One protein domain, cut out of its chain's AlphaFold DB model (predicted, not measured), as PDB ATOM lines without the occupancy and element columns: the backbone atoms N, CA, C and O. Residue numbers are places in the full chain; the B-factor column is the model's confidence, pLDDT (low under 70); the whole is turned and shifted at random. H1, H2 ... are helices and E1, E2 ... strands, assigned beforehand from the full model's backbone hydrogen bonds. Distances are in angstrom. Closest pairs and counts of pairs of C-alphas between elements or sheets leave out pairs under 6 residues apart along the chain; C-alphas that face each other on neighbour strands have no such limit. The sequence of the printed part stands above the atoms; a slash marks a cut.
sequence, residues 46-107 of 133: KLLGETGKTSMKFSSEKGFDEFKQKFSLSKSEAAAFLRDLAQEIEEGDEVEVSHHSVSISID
ATOM      1  N   LYS A  46     -40.533 -26.536  27.278       68.88
ATOM      2  CA  LYS A  46     -39.400 -26.909  28.135       68.88
ATOM      3  C   LYS A  46     -38.898 -28.299  27.803       68.88
ATOM      4  O   LYS A  46     -39.625 -29.287  27.893       68.88
ATOM      5  N   LEU A  47     -37.608 -28.395  27.516       74.56
ATOM      6  CA  LEU A  47     -36.938 -29.681  27.368       74.56
ATOM      7  C   LEU A  47     -36.446 -30.138  28.748       74.56
ATOM      8  O   LEU A  47     -35.666 -29.447  29.402       74.56
ATOM      9  N   LEU A  48     -36.936 -31.289  29.216       69.00
ATOM     10  CA  LEU A  48     -36.622 -31.820  30.554       69.00
ATOM     11  C   LEU A  48     -35.686 -33.033  30.545       69.00
ATOM     12  O   LEU A  48     -35.211 -33.428  31.606       69.00
ATOM     13  N   GLY A  49     -35.410 -33.616  29.377       68.56
ATOM     14  CA  GLY A  49     -34.581 -34.816  29.296       68.56
ATOM     15  C   GLY A  49     -33.083 -34.542  29.208       68.56
ATOM     16  O   GLY A  49     -32.603 -33.404  29.276       68.56
ATOM     17  N   GLU A  50     -32.339 -35.635  29.057       72.19
ATOM     18  CA  GLU A  50     -30.884 -35.619  29.108       72.19
ATOM     19  C   GLU A  50     -30.292 -34.994  27.844       72.19
ATOM     20  O   GLU A  50     -30.611 -35.359  26.706       72.19
ATOM     21  N   THR A  51     -29.392 -34.040  28.059       71.50
ATOM     22  CA  THR A  51     -28.650 -33.351  27.009       71.50
ATOM     23  C   THR A  51     -27.626 -34.297  26.392       71.50
ATOM     24  O   THR A  51     -26.678 -34.733  27.042       71.50
ATOM     25  N   GLY A  52     -27.804 -34.604  25.111       66.75
ATOM     26  CA  GLY A  52     -26.824 -35.315  24.299       66.75
ATOM     27  C   GLY A  52     -25.739 -34.386  23.749       66.75
ATOM     28  O   GLY A  52     -25.447 -33.320  24.289       66.75
ATOM     29  N   LYS A  53     -25.138 -34.773  22.619       71.06
ATOM     30  CA  LYS A  53     -24.102 -33.970  21.949       71.06
ATOM     31  C   LYS A  53     -24.645 -32.595  21.535       71.06
ATOM     32  O   LYS A  53     -25.615 -32.515  20.780       71.06
ATOM     33  N   THR A  54     -23.959 -31.547  21.979       72.00
ATOM     34  CA  THR A  54     -24.128 -30.166  21.519       72.00
ATOM     35  C   THR A  54     -23.130 -29.877  20.404       72.00
ATOM     36  O   THR A  54     -21.953 -30.221  20.518       72.00
ATOM     37  N   SER A  55     -23.560 -29.204  19.343       68.44
ATOM     38  CA  SER A  55     -22.648 -28.593  18.377       68.44
ATOM     39  C   SER A  55     -23.110 -27.188  18.043       68.44
ATOM     40  O   SER A  55     -24.296 -26.956  17.815       68.44
ATOM     41  N   MET A  56     -22.158 -26.269  17.996       69.44
ATOM     42  CA  MET A  56     -22.407 -24.855  17.787       69.44
ATOM     43  C   MET A  56     -21.399 -24.354  16.758       69.44
ATOM     44  O   MET A  56     -20.194 -24.534  16.940       69.44
ATOM     45  N   LYS A  57     -21.885 -23.782  15.656       71.19
ATOM     46  CA  LYS A  57     -21.048 -23.110  14.662       71.19
ATOM     47  C   LYS A  57     -21.243 -21.614  14.785       71.19
ATOM     48  O   LYS A  57     -22.367 -21.120  14.861       71.19
ATOM     49  N   PHE A  58     -20.122 -20.915  14.803       64.44
ATOM     50  CA  PHE A  58     -20.063 -19.472  14.913       64.44
ATOM     51  C   PHE A  58     -19.314 -18.923  13.705       64.44
ATOM     52  O   PHE A  58     -18.230 -19.422  13.386       64.44
ATOM     53  N   SER A  59     -19.863 -17.892  13.066       57.12
ATOM     54  CA  SER A  59     -19.122 -17.064  12.123       57.12
ATOM     55  C   SER A  59     -18.902 -15.682  12.714       57.12
ATOM     56  O   SER A  59     -19.789 -15.059  13.294       57.12
ATOM     57  N   SER A  60     -17.696 -15.163  12.523       53.72
ATOM     58  CA  SER A  60     -17.331 -13.809  12.936       53.72
ATOM     59  C   SER A  60     -18.135 -12.713  12.225       53.72
ATOM     60  O   SER A  60     -18.129 -11.578  12.690       53.72
ATOM     61  N   GLU A  61     -18.820 -13.033  11.123       62.44
ATOM     62  CA  GLU A  61     -19.606 -12.075  10.333       62.44
ATOM     63  C   GLU A  61     -21.105 -12.073  10.674       62.44
ATOM     64  O   GLU A  61     -21.738 -11.029  10.544       62.44
ATOM     65  N   LYS A  62     -21.684 -13.206  11.110       56.00
ATOM     66  CA  LYS A  62     -23.137 -13.337  11.361       56.00
ATOM     67  C   LYS A  62     -23.502 -13.731  12.793       56.00
ATOM     68  O   LYS A  62     -24.680 -13.713  13.138       56.00
ATOM     69  N   GLY A  63     -22.522 -14.051  13.638       64.19
ATOM     70  CA  GLY A  63     -22.766 -14.561  14.983       64.19
ATOM     71  C   GLY A  63     -22.988 -16.076  14.979       64.19
ATOM     72  O   GLY A  63     -22.178 -16.824  14.430       64.19
ATOM     73  N   PHE A  64     -24.056 -16.555  15.621       59.91
ATOM     74  CA  PHE A  64     -24.397 -17.982  15.608       59.91
ATOM     75  C   PHE A  64     -24.915 -18.404  14.229       59.91
ATOM     76  O   PHE A  64     -25.998 -17.998  13.824       59.91
ATOM     77  N   ASP A  65     -24.151 -19.247  13.530       64.44
ATOM     78  CA  ASP A  65     -24.550 -19.816  12.238       64.44
ATOM     79  C   ASP A  65     -25.441 -21.053  12.421       64.44
ATOM     80  O   ASP A  65     -26.351 -21.294  11.633       64.44
ATOM     81  N   GLU A  66     -25.156 -21.877  13.435       70.38
ATOM     82  CA  GLU A  66     -25.869 -23.135  13.664       70.38
ATOM     83  C   GLU A  66     -25.784 -23.534  15.142       70.38
ATOM     84  O   GLU A  66     -24.692 -23.617  15.705       70.38
ATOM     85  N   PHE A  67     -26.924 -23.843  15.760       71.62
ATOM     86  CA  PHE A  67     -26.995 -24.507  17.059       71.62
ATOM     87  C   PHE A  67     -27.738 -25.828  16.897       71.62
ATOM     88  O   PHE A  67     -28.855 -25.869  16.389       71.62
ATOM     89  N   LYS A  68     -27.108 -26.920  17.322       72.38
ATOM     90  CA  LYS A  68     -27.698 -28.257  17.320       72.38
ATOM     91  C   LYS A  68     -27.517 -28.883  18.688       72.38
ATOM     92  O   LYS A  68     -26.394 -29.010  19.177       72.38
ATOM     93  N   GLN A  69     -28.624 -29.327  19.261       71.94
ATOM     94  CA  GLN A  69     -28.654 -30.026  20.531       71.94
ATOM     95  C   GLN A  69     -29.547 -31.254  20.397       71.94
ATOM     96  O   GLN A  69     -30.723 -31.135  20.069       71.94
ATOM     97  N   LYS A  70     -28.980 -32.439  20.640       77.06
ATOM     98  CA  LYS A  70     -29.773 -33.669  20.749       77.06
ATOM     99  C   LYS A  70     -30.242 -33.851  22.187       77.06
ATOM    100  O   LYS A  70     -29.466 -33.586  23.109       77.06
ATOM    101  N   PHE A  71     -31.467 -34.333  22.364       74.25
ATOM    102  CA  PHE A  71     -32.038 -34.682  23.660       74.25
ATOM    103  C   PHE A  71     -32.522 -36.124  23.636       74.25
ATOM    104  O   PHE A  71     -33.158 -36.546  22.670       74.25
ATOM    105  N   SER A  72     -32.236 -36.860  24.703       80.00
ATOM    106  CA  SER A  72     -32.839 -38.166  24.956       80.00
ATOM    107  C   SER A  72     -33.998 -37.960  25.923       80.00
ATOM    108  O   SER A  72     -33.783 -37.643  27.092       80.00
ATOM    109  N   LEU A  73     -35.227 -38.089  25.423       81.38
ATOM    110  CA  LEU A  73     -36.450 -37.890  26.201       81.38
ATOM    111  C   LEU A  73     -37.147 -39.233  26.448       81.38
ATOM    112  O   LEU A  73     -37.213 -40.089  25.565       81.38
ATOM    113  N   SER A  74     -37.738 -39.404  27.628       86.19
ATOM    114  CA  SER A  74     -38.740 -40.449  27.854       86.19
ATOM    115  C   SER A  74     -40.015 -40.170  27.046       86.19
ATOM    116  O   SER A  74     -40.280 -39.044  26.623       86.19
ATOM    117  N   LYS A  75     -40.873 -41.188  26.881       86.94
ATOM    118  CA  LYS A  75     -42.157 -41.048  26.163       86.94
ATOM    119  C   LYS A  75     -43.030 -39.922  26.731       86.94
ATOM    120  O   LYS A  75     -43.657 -39.188  25.974       86.94
ATOM    121  N   SER A  76     -43.078 -39.790  28.056       85.31
ATOM    122  CA  SER A  76     -43.847 -38.747  28.743       85.31
ATOM    123  C   SER A  76     -43.278 -37.352  28.511       85.31
ATOM    124  O   SER A  76     -44.051 -36.423  28.296       85.31
ATOM    125  N   GLU A  77     -41.952 -37.212  28.527       80.81
ATOM    126  CA  GLU A  77     -41.271 -35.931  28.306       80.81
ATOM    127  C   GLU A  77     -41.404 -35.478  26.854       80.81
ATOM    128  O   GLU A  77     -41.754 -34.327  26.613       80.81
ATOM    129  N   ALA A  78     -41.225 -36.389  25.892       84.25
ATOM    130  CA  ALA A  78     -41.441 -36.095  24.478       84.25
ATOM    131  C   ALA A  78     -42.894 -35.672  24.207       84.25
ATOM    132  O   ALA A  78     -43.141 -34.686  23.519       84.25
ATOM    133  N   ALA A  79     -43.868 -36.374  24.795       86.25
ATOM    134  CA  ALA A  79     -45.275 -36.025  24.636       86.25
ATOM    135  C   ALA A  79     -45.636 -34.682  25.295       86.25
ATOM    136  O   ALA A  79     -46.502 -33.982  24.782       86.25
ATOM    137  N   ALA A  80     -45.023 -34.341  26.434       83.81
ATOM    138  CA  ALA A  80     -45.200 -33.033  27.064       83.81
ATOM    139  C   ALA A  80     -44.620 -31.923  26.182       83.81
ATOM    140  O   ALA A  80     -45.355 -31.020  25.807       83.81
ATOM    141  N   PHE A  81     -43.370 -32.081  25.739       83.00
ATOM    142  CA  PHE A  81     -42.708 -31.126  24.856       83.00
ATOM    143  C   PHE A  81     -43.505 -30.853  23.574       83.00
ATOM    144  O   PHE A  81     -43.686 -29.701  23.206       83.00
ATOM    145  N   LEU A  82     -44.027 -31.892  22.911       87.00
ATOM    146  CA  LEU A  82     -44.818 -31.713  21.688       87.00
ATOM    147  C   LEU A  82     -46.153 -30.993  21.932       87.00
ATOM    148  O   LEU A  82     -46.619 -30.285  21.046       87.00
ATOM    149  N   ARG A  83     -46.775 -31.172  23.106       86.06
ATOM    150  CA  ARG A  83     -48.000 -30.439  23.466       86.06
ATOM    151  C   ARG A  83     -47.705 -28.973  23.740       86.06
ATOM    152  O   ARG A  83     -48.431 -28.128  23.232       86.06
ATOM    153  N   ASP A  84     -46.645 -28.698  24.491       83.69
ATOM    154  CA  ASP A  84     -46.229 -27.331  24.800       83.69
ATOM    155  C   ASP A  84     -45.820 -26.607  23.503       83.69
ATOM    156  O   ASP A  84     -46.284 -25.507  23.233       83.69
ATOM    157  N   LEU A  85     -45.061 -27.276  22.624       84.62
ATOM    158  CA  LEU A  85     -44.699 -26.747  21.304       84.62
ATOM    159  C   LEU A  85     -45.926 -26.465  20.426       84.62
ATOM    160  O   LEU A  85     -45.953 -25.464  19.714       84.62
ATOM    161  N   ALA A  86     -46.931 -27.343  20.447       85.94
ATOM    162  CA  ALA A  86     -48.168 -27.115  19.705       85.94
ATOM    163  C   ALA A  86     -48.915 -25.880  20.227       85.94
ATOM    164  O   ALA A  86     -49.383 -25.082  19.420       85.94
ATOM    165  N   GLN A  87     -48.976 -25.702  21.549       84.31
ATOM    166  CA  GLN A  87     -49.601 -24.535  22.163       84.31
ATOM    167  C   GLN A  87     -48.890 -23.234  21.753       84.31
ATOM    168  O   GLN A  87     -49.551 -22.303  21.303       84.31
ATOM    169  N   GLU A  88     -47.557 -23.199  21.807       81.06
ATOM    170  CA  GLU A  88     -46.760 -22.032  21.393       81.06
ATOM    171  C   GLU A  88     -46.994 -21.657  19.920       81.06
ATOM    172  O   GLU A  88     -47.152 -20.489  19.573       81.06
ATOM    173  N   ILE A  89     -47.076 -22.656  19.035       82.44
ATOM    174  CA  ILE A  89     -47.366 -22.431  17.611       82.44
ATOM    175  C   ILE A  89     -48.775 -21.849  17.407       82.44
ATOM    176  O   ILE A  89     -48.974 -21.022  16.514       82.44
ATOM    177  N   GLU A  90     -49.761 -22.288  18.193       82.50
ATOM    178  CA  GLU A  90     -51.150 -21.822  18.100       82.50
ATOM    179  C   GLU A  90     -51.344 -20.399  18.643       82.50
ATOM    180  O   GLU A  90     -52.188 -19.665  18.122       82.50
ATOM    181  N   GLU A  91     -50.566 -19.996  19.653       80.00
ATOM    182  CA  GLU A  91     -50.619 -18.655  20.254       80.00
ATOM    183  C   GLU A  91     -50.077 -17.558  19.310       80.00
ATOM    184  O   GLU A  91     -50.470 -16.399  19.430       80.00
ATOM    185  N   GLY A  92     -49.323 -17.938  18.270       60.91
ATOM    186  CA  GLY A  92     -49.230 -17.200  17.002       60.91
ATOM    187  C   GLY A  92     -48.254 -16.021  16.939       60.91
ATOM    188  O   GLY A  92     -48.127 -15.425  15.866       60.91
ATOM    189  N   ASP A  93     -47.558 -15.712  18.033       66.75
ATOM    190  CA  ASP A  93     -46.605 -14.598  18.098       66.75
ATOM    191  C   ASP A  93     -45.144 -15.073  18.033       66.75
ATOM    192  O   ASP A  93     -44.372 -14.612  17.191       66.75
ATOM    193  N   GLU A  94     -44.752 -16.013  18.894       76.50
ATOM    194  CA  GLU A  94     -43.370 -16.477  19.001       76.50
ATOM    195  C   GLU A  94     -43.335 -17.891  19.590       76.50
ATOM    196  O   GLU A  94     -44.111 -18.210  20.484       76.50
ATOM    197  N   VAL A  95     -42.450 -18.743  19.080       77.94
ATOM    198  CA  VAL A  95     -42.201 -20.079  19.625       77.94
ATOM    199  C   VAL A  95     -40.903 -20.036  20.413       77.94
ATOM    200  O   VAL A  95     -39.828 -19.900  19.818       77.94
ATOM    201  N   GLU A  96     -40.996 -20.202  21.732       77.44
ATOM    202  CA  GLU A  96     -39.832 -20.237  22.618       77.44
ATOM    203  C   GLU A  96     -39.542 -21.667  23.101       77.44
ATOM    204  O   GLU A  96     -40.391 -22.365  23.661       77.44
ATOM    205  N   VAL A  97     -38.298 -22.116  22.919       72.94
ATOM    206  CA  VAL A  97     -37.800 -23.397  23.432       72.94
ATOM    207  C   VAL A  97     -36.652 -23.140  24.394       72.94
ATOM    208  O   VAL A  97     -35.636 -22.550  24.021       72.94
ATOM    209  N   SER A  98     -36.771 -23.651  25.623       73.25
ATOM    210  CA  SER A  98     -35.737 -23.489  26.649       73.25
ATOM    211  C   SER A  98     -35.218 -24.816  27.207       73.25
ATOM    212  O   SER A  98     -35.958 -25.776  27.458       73.25
ATOM    213  N   HIS A  99     -33.903 -24.859  27.430       68.44
ATOM    214  CA  HIS A  99     -33.215 -25.905  28.185       68.44
ATOM    215  C   HIS A  99     -32.101 -25.281  29.035       68.44
ATOM    216  O   HIS A  99     -31.187 -24.637  28.520       68.44
ATOM    217  N   HIS A 100     -32.177 -25.468  30.356       70.25
ATOM    218  CA  HIS A 100     -31.261 -24.865  31.334       70.25
ATOM    219  C   HIS A 100     -31.102 -23.343  31.151       70.25
ATOM    220  O   HIS A 100     -32.042 -22.600  31.415       70.25
ATOM    221  N   SER A 101     -29.915 -22.874  30.753       62.81
ATOM    222  CA  SER A 101     -29.601 -21.453  30.558       62.81
ATOM    223  C   SER A 101     -29.720 -20.998  29.103       62.81
ATOM    224  O   SER A 101     -29.348 -19.867  28.798       62.81
ATOM    225  N   VAL A 102     -30.155 -21.875  28.194       63.12
ATOM    226  CA  VAL A 102     -30.316 -21.567  26.772       63.12
ATOM    227  C   VAL A 102     -31.804 -21.437  26.476       63.12
ATOM    228  O   VAL A 102     -32.564 -22.374  26.716       63.12
ATOM    229  N   SER A 103     -32.194 -20.283  25.939       69.88
ATOM    230  CA  SER A 103     -33.501 -20.073  25.325       69.88
ATOM    231  C   SER A 103     -33.318 -19.688  23.858       69.88
ATOM    232  O   SER A 103     -32.397 -18.937  23.521       69.88
ATOM    233  N   ILE A 104     -34.153 -20.257  22.993       72.62
ATOM    234  CA  ILE A 104     -34.197 -19.991  21.556       72.62
ATOM    235  C   ILE A 104     -35.630 -19.616  21.221       72.62
ATOM    236  O   ILE A 104     -36.541 -20.390  21.497       72.62
ATOM    237  N   SER A 105     -35.798 -18.457  20.598       77.12
ATOM    238  CA  SER A 105     -37.104 -17.896  20.282       77.12
ATOM    239  C   SER A 105     -37.194 -17.544  18.799       77.12
ATOM    240  O   SER A 105     -36.202 -17.094  18.207       77.12
ATOM    241  N   ILE A 106     -38.336 -17.825  18.170       78.00
ATOM    242  CA  ILE A 106     -38.561 -17.617  16.734       78.00
ATOM    243  C   ILE A 106     -40.024 -17.262  16.448       78.00
ATOM    244  O   ILE A 106     -40.909 -17.973  16.898       78.00
ATOM    245  N   ASP A 107     -40.293 -16.220  15.653       82.62
ATOM    246  CA  ASP A 107     -41.615 -15.988  15.033       82.62
ATOM    247  C   ASP A 107     -41.701 -16.822  13.740       82.62
ATOM    248  O   ASP A 107     -41.041 -16.473  12.746       82.62
TER     249      ASP A 107
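What this domain is: This is residues 46 to 107 of the 133 residues of an uncharacterized protein of Methanosaeta harundinacea (UniProt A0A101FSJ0). The long hairpin of E1 and E2 and the helix H1 make the two arms of an open V, and the short hairpin of E3 and E4 stands between them, with E3 beside H1. The printed part has 62 residues, with E1, E2, H1, E3, E4 in chain order, two antiparallel two-strand sheets and a mixed class. It is loose, radius of gyration of the C-alphas 13.3 A, and flat, spanning 39 by 29 by 15 A.

Where its parts are: E1, residues 50 to 59, begins at C-alpha 50 (-30.884, -35.619, 29.108), measures 27.8 A and bends by 52 degrees at residue 53. E2, residues 63 to 72, measures 27.5 A; H1, residues 75 to 91, 24.7 A. E3 is residues 95 to 99, 13.7 A; E4, residues 102 to 106, 13.6 A, ends at C-alpha 106 (-38.561, -17.617, 16.734).

How they stand to each other: In hairpin E1 and E2, antiparallel at 168 degrees, N 55 and O 68 are within hydrogen-bond range, 2.8 A. E1 is apart from H1. Every O i to N i+4 pair of H1 is within range. The closest C-alphas of H1 and E3 are Glu 88 and Val 95, 5.3 A. In hairpin E3 and E4, antiparallel at 169 degrees, N 97 and O 104 are within range, 2.8 A. E1 and E2 are apart from E3 and E4.

The domain as a whole: The farthest C-alphas, Glu 61 and Ser 76, are 40.5 A apart. The printed part has no cut, and its four links are tight. Mean pLDDT of the printed part is 74.0; 20 residues are under 70, among them 58 to 65.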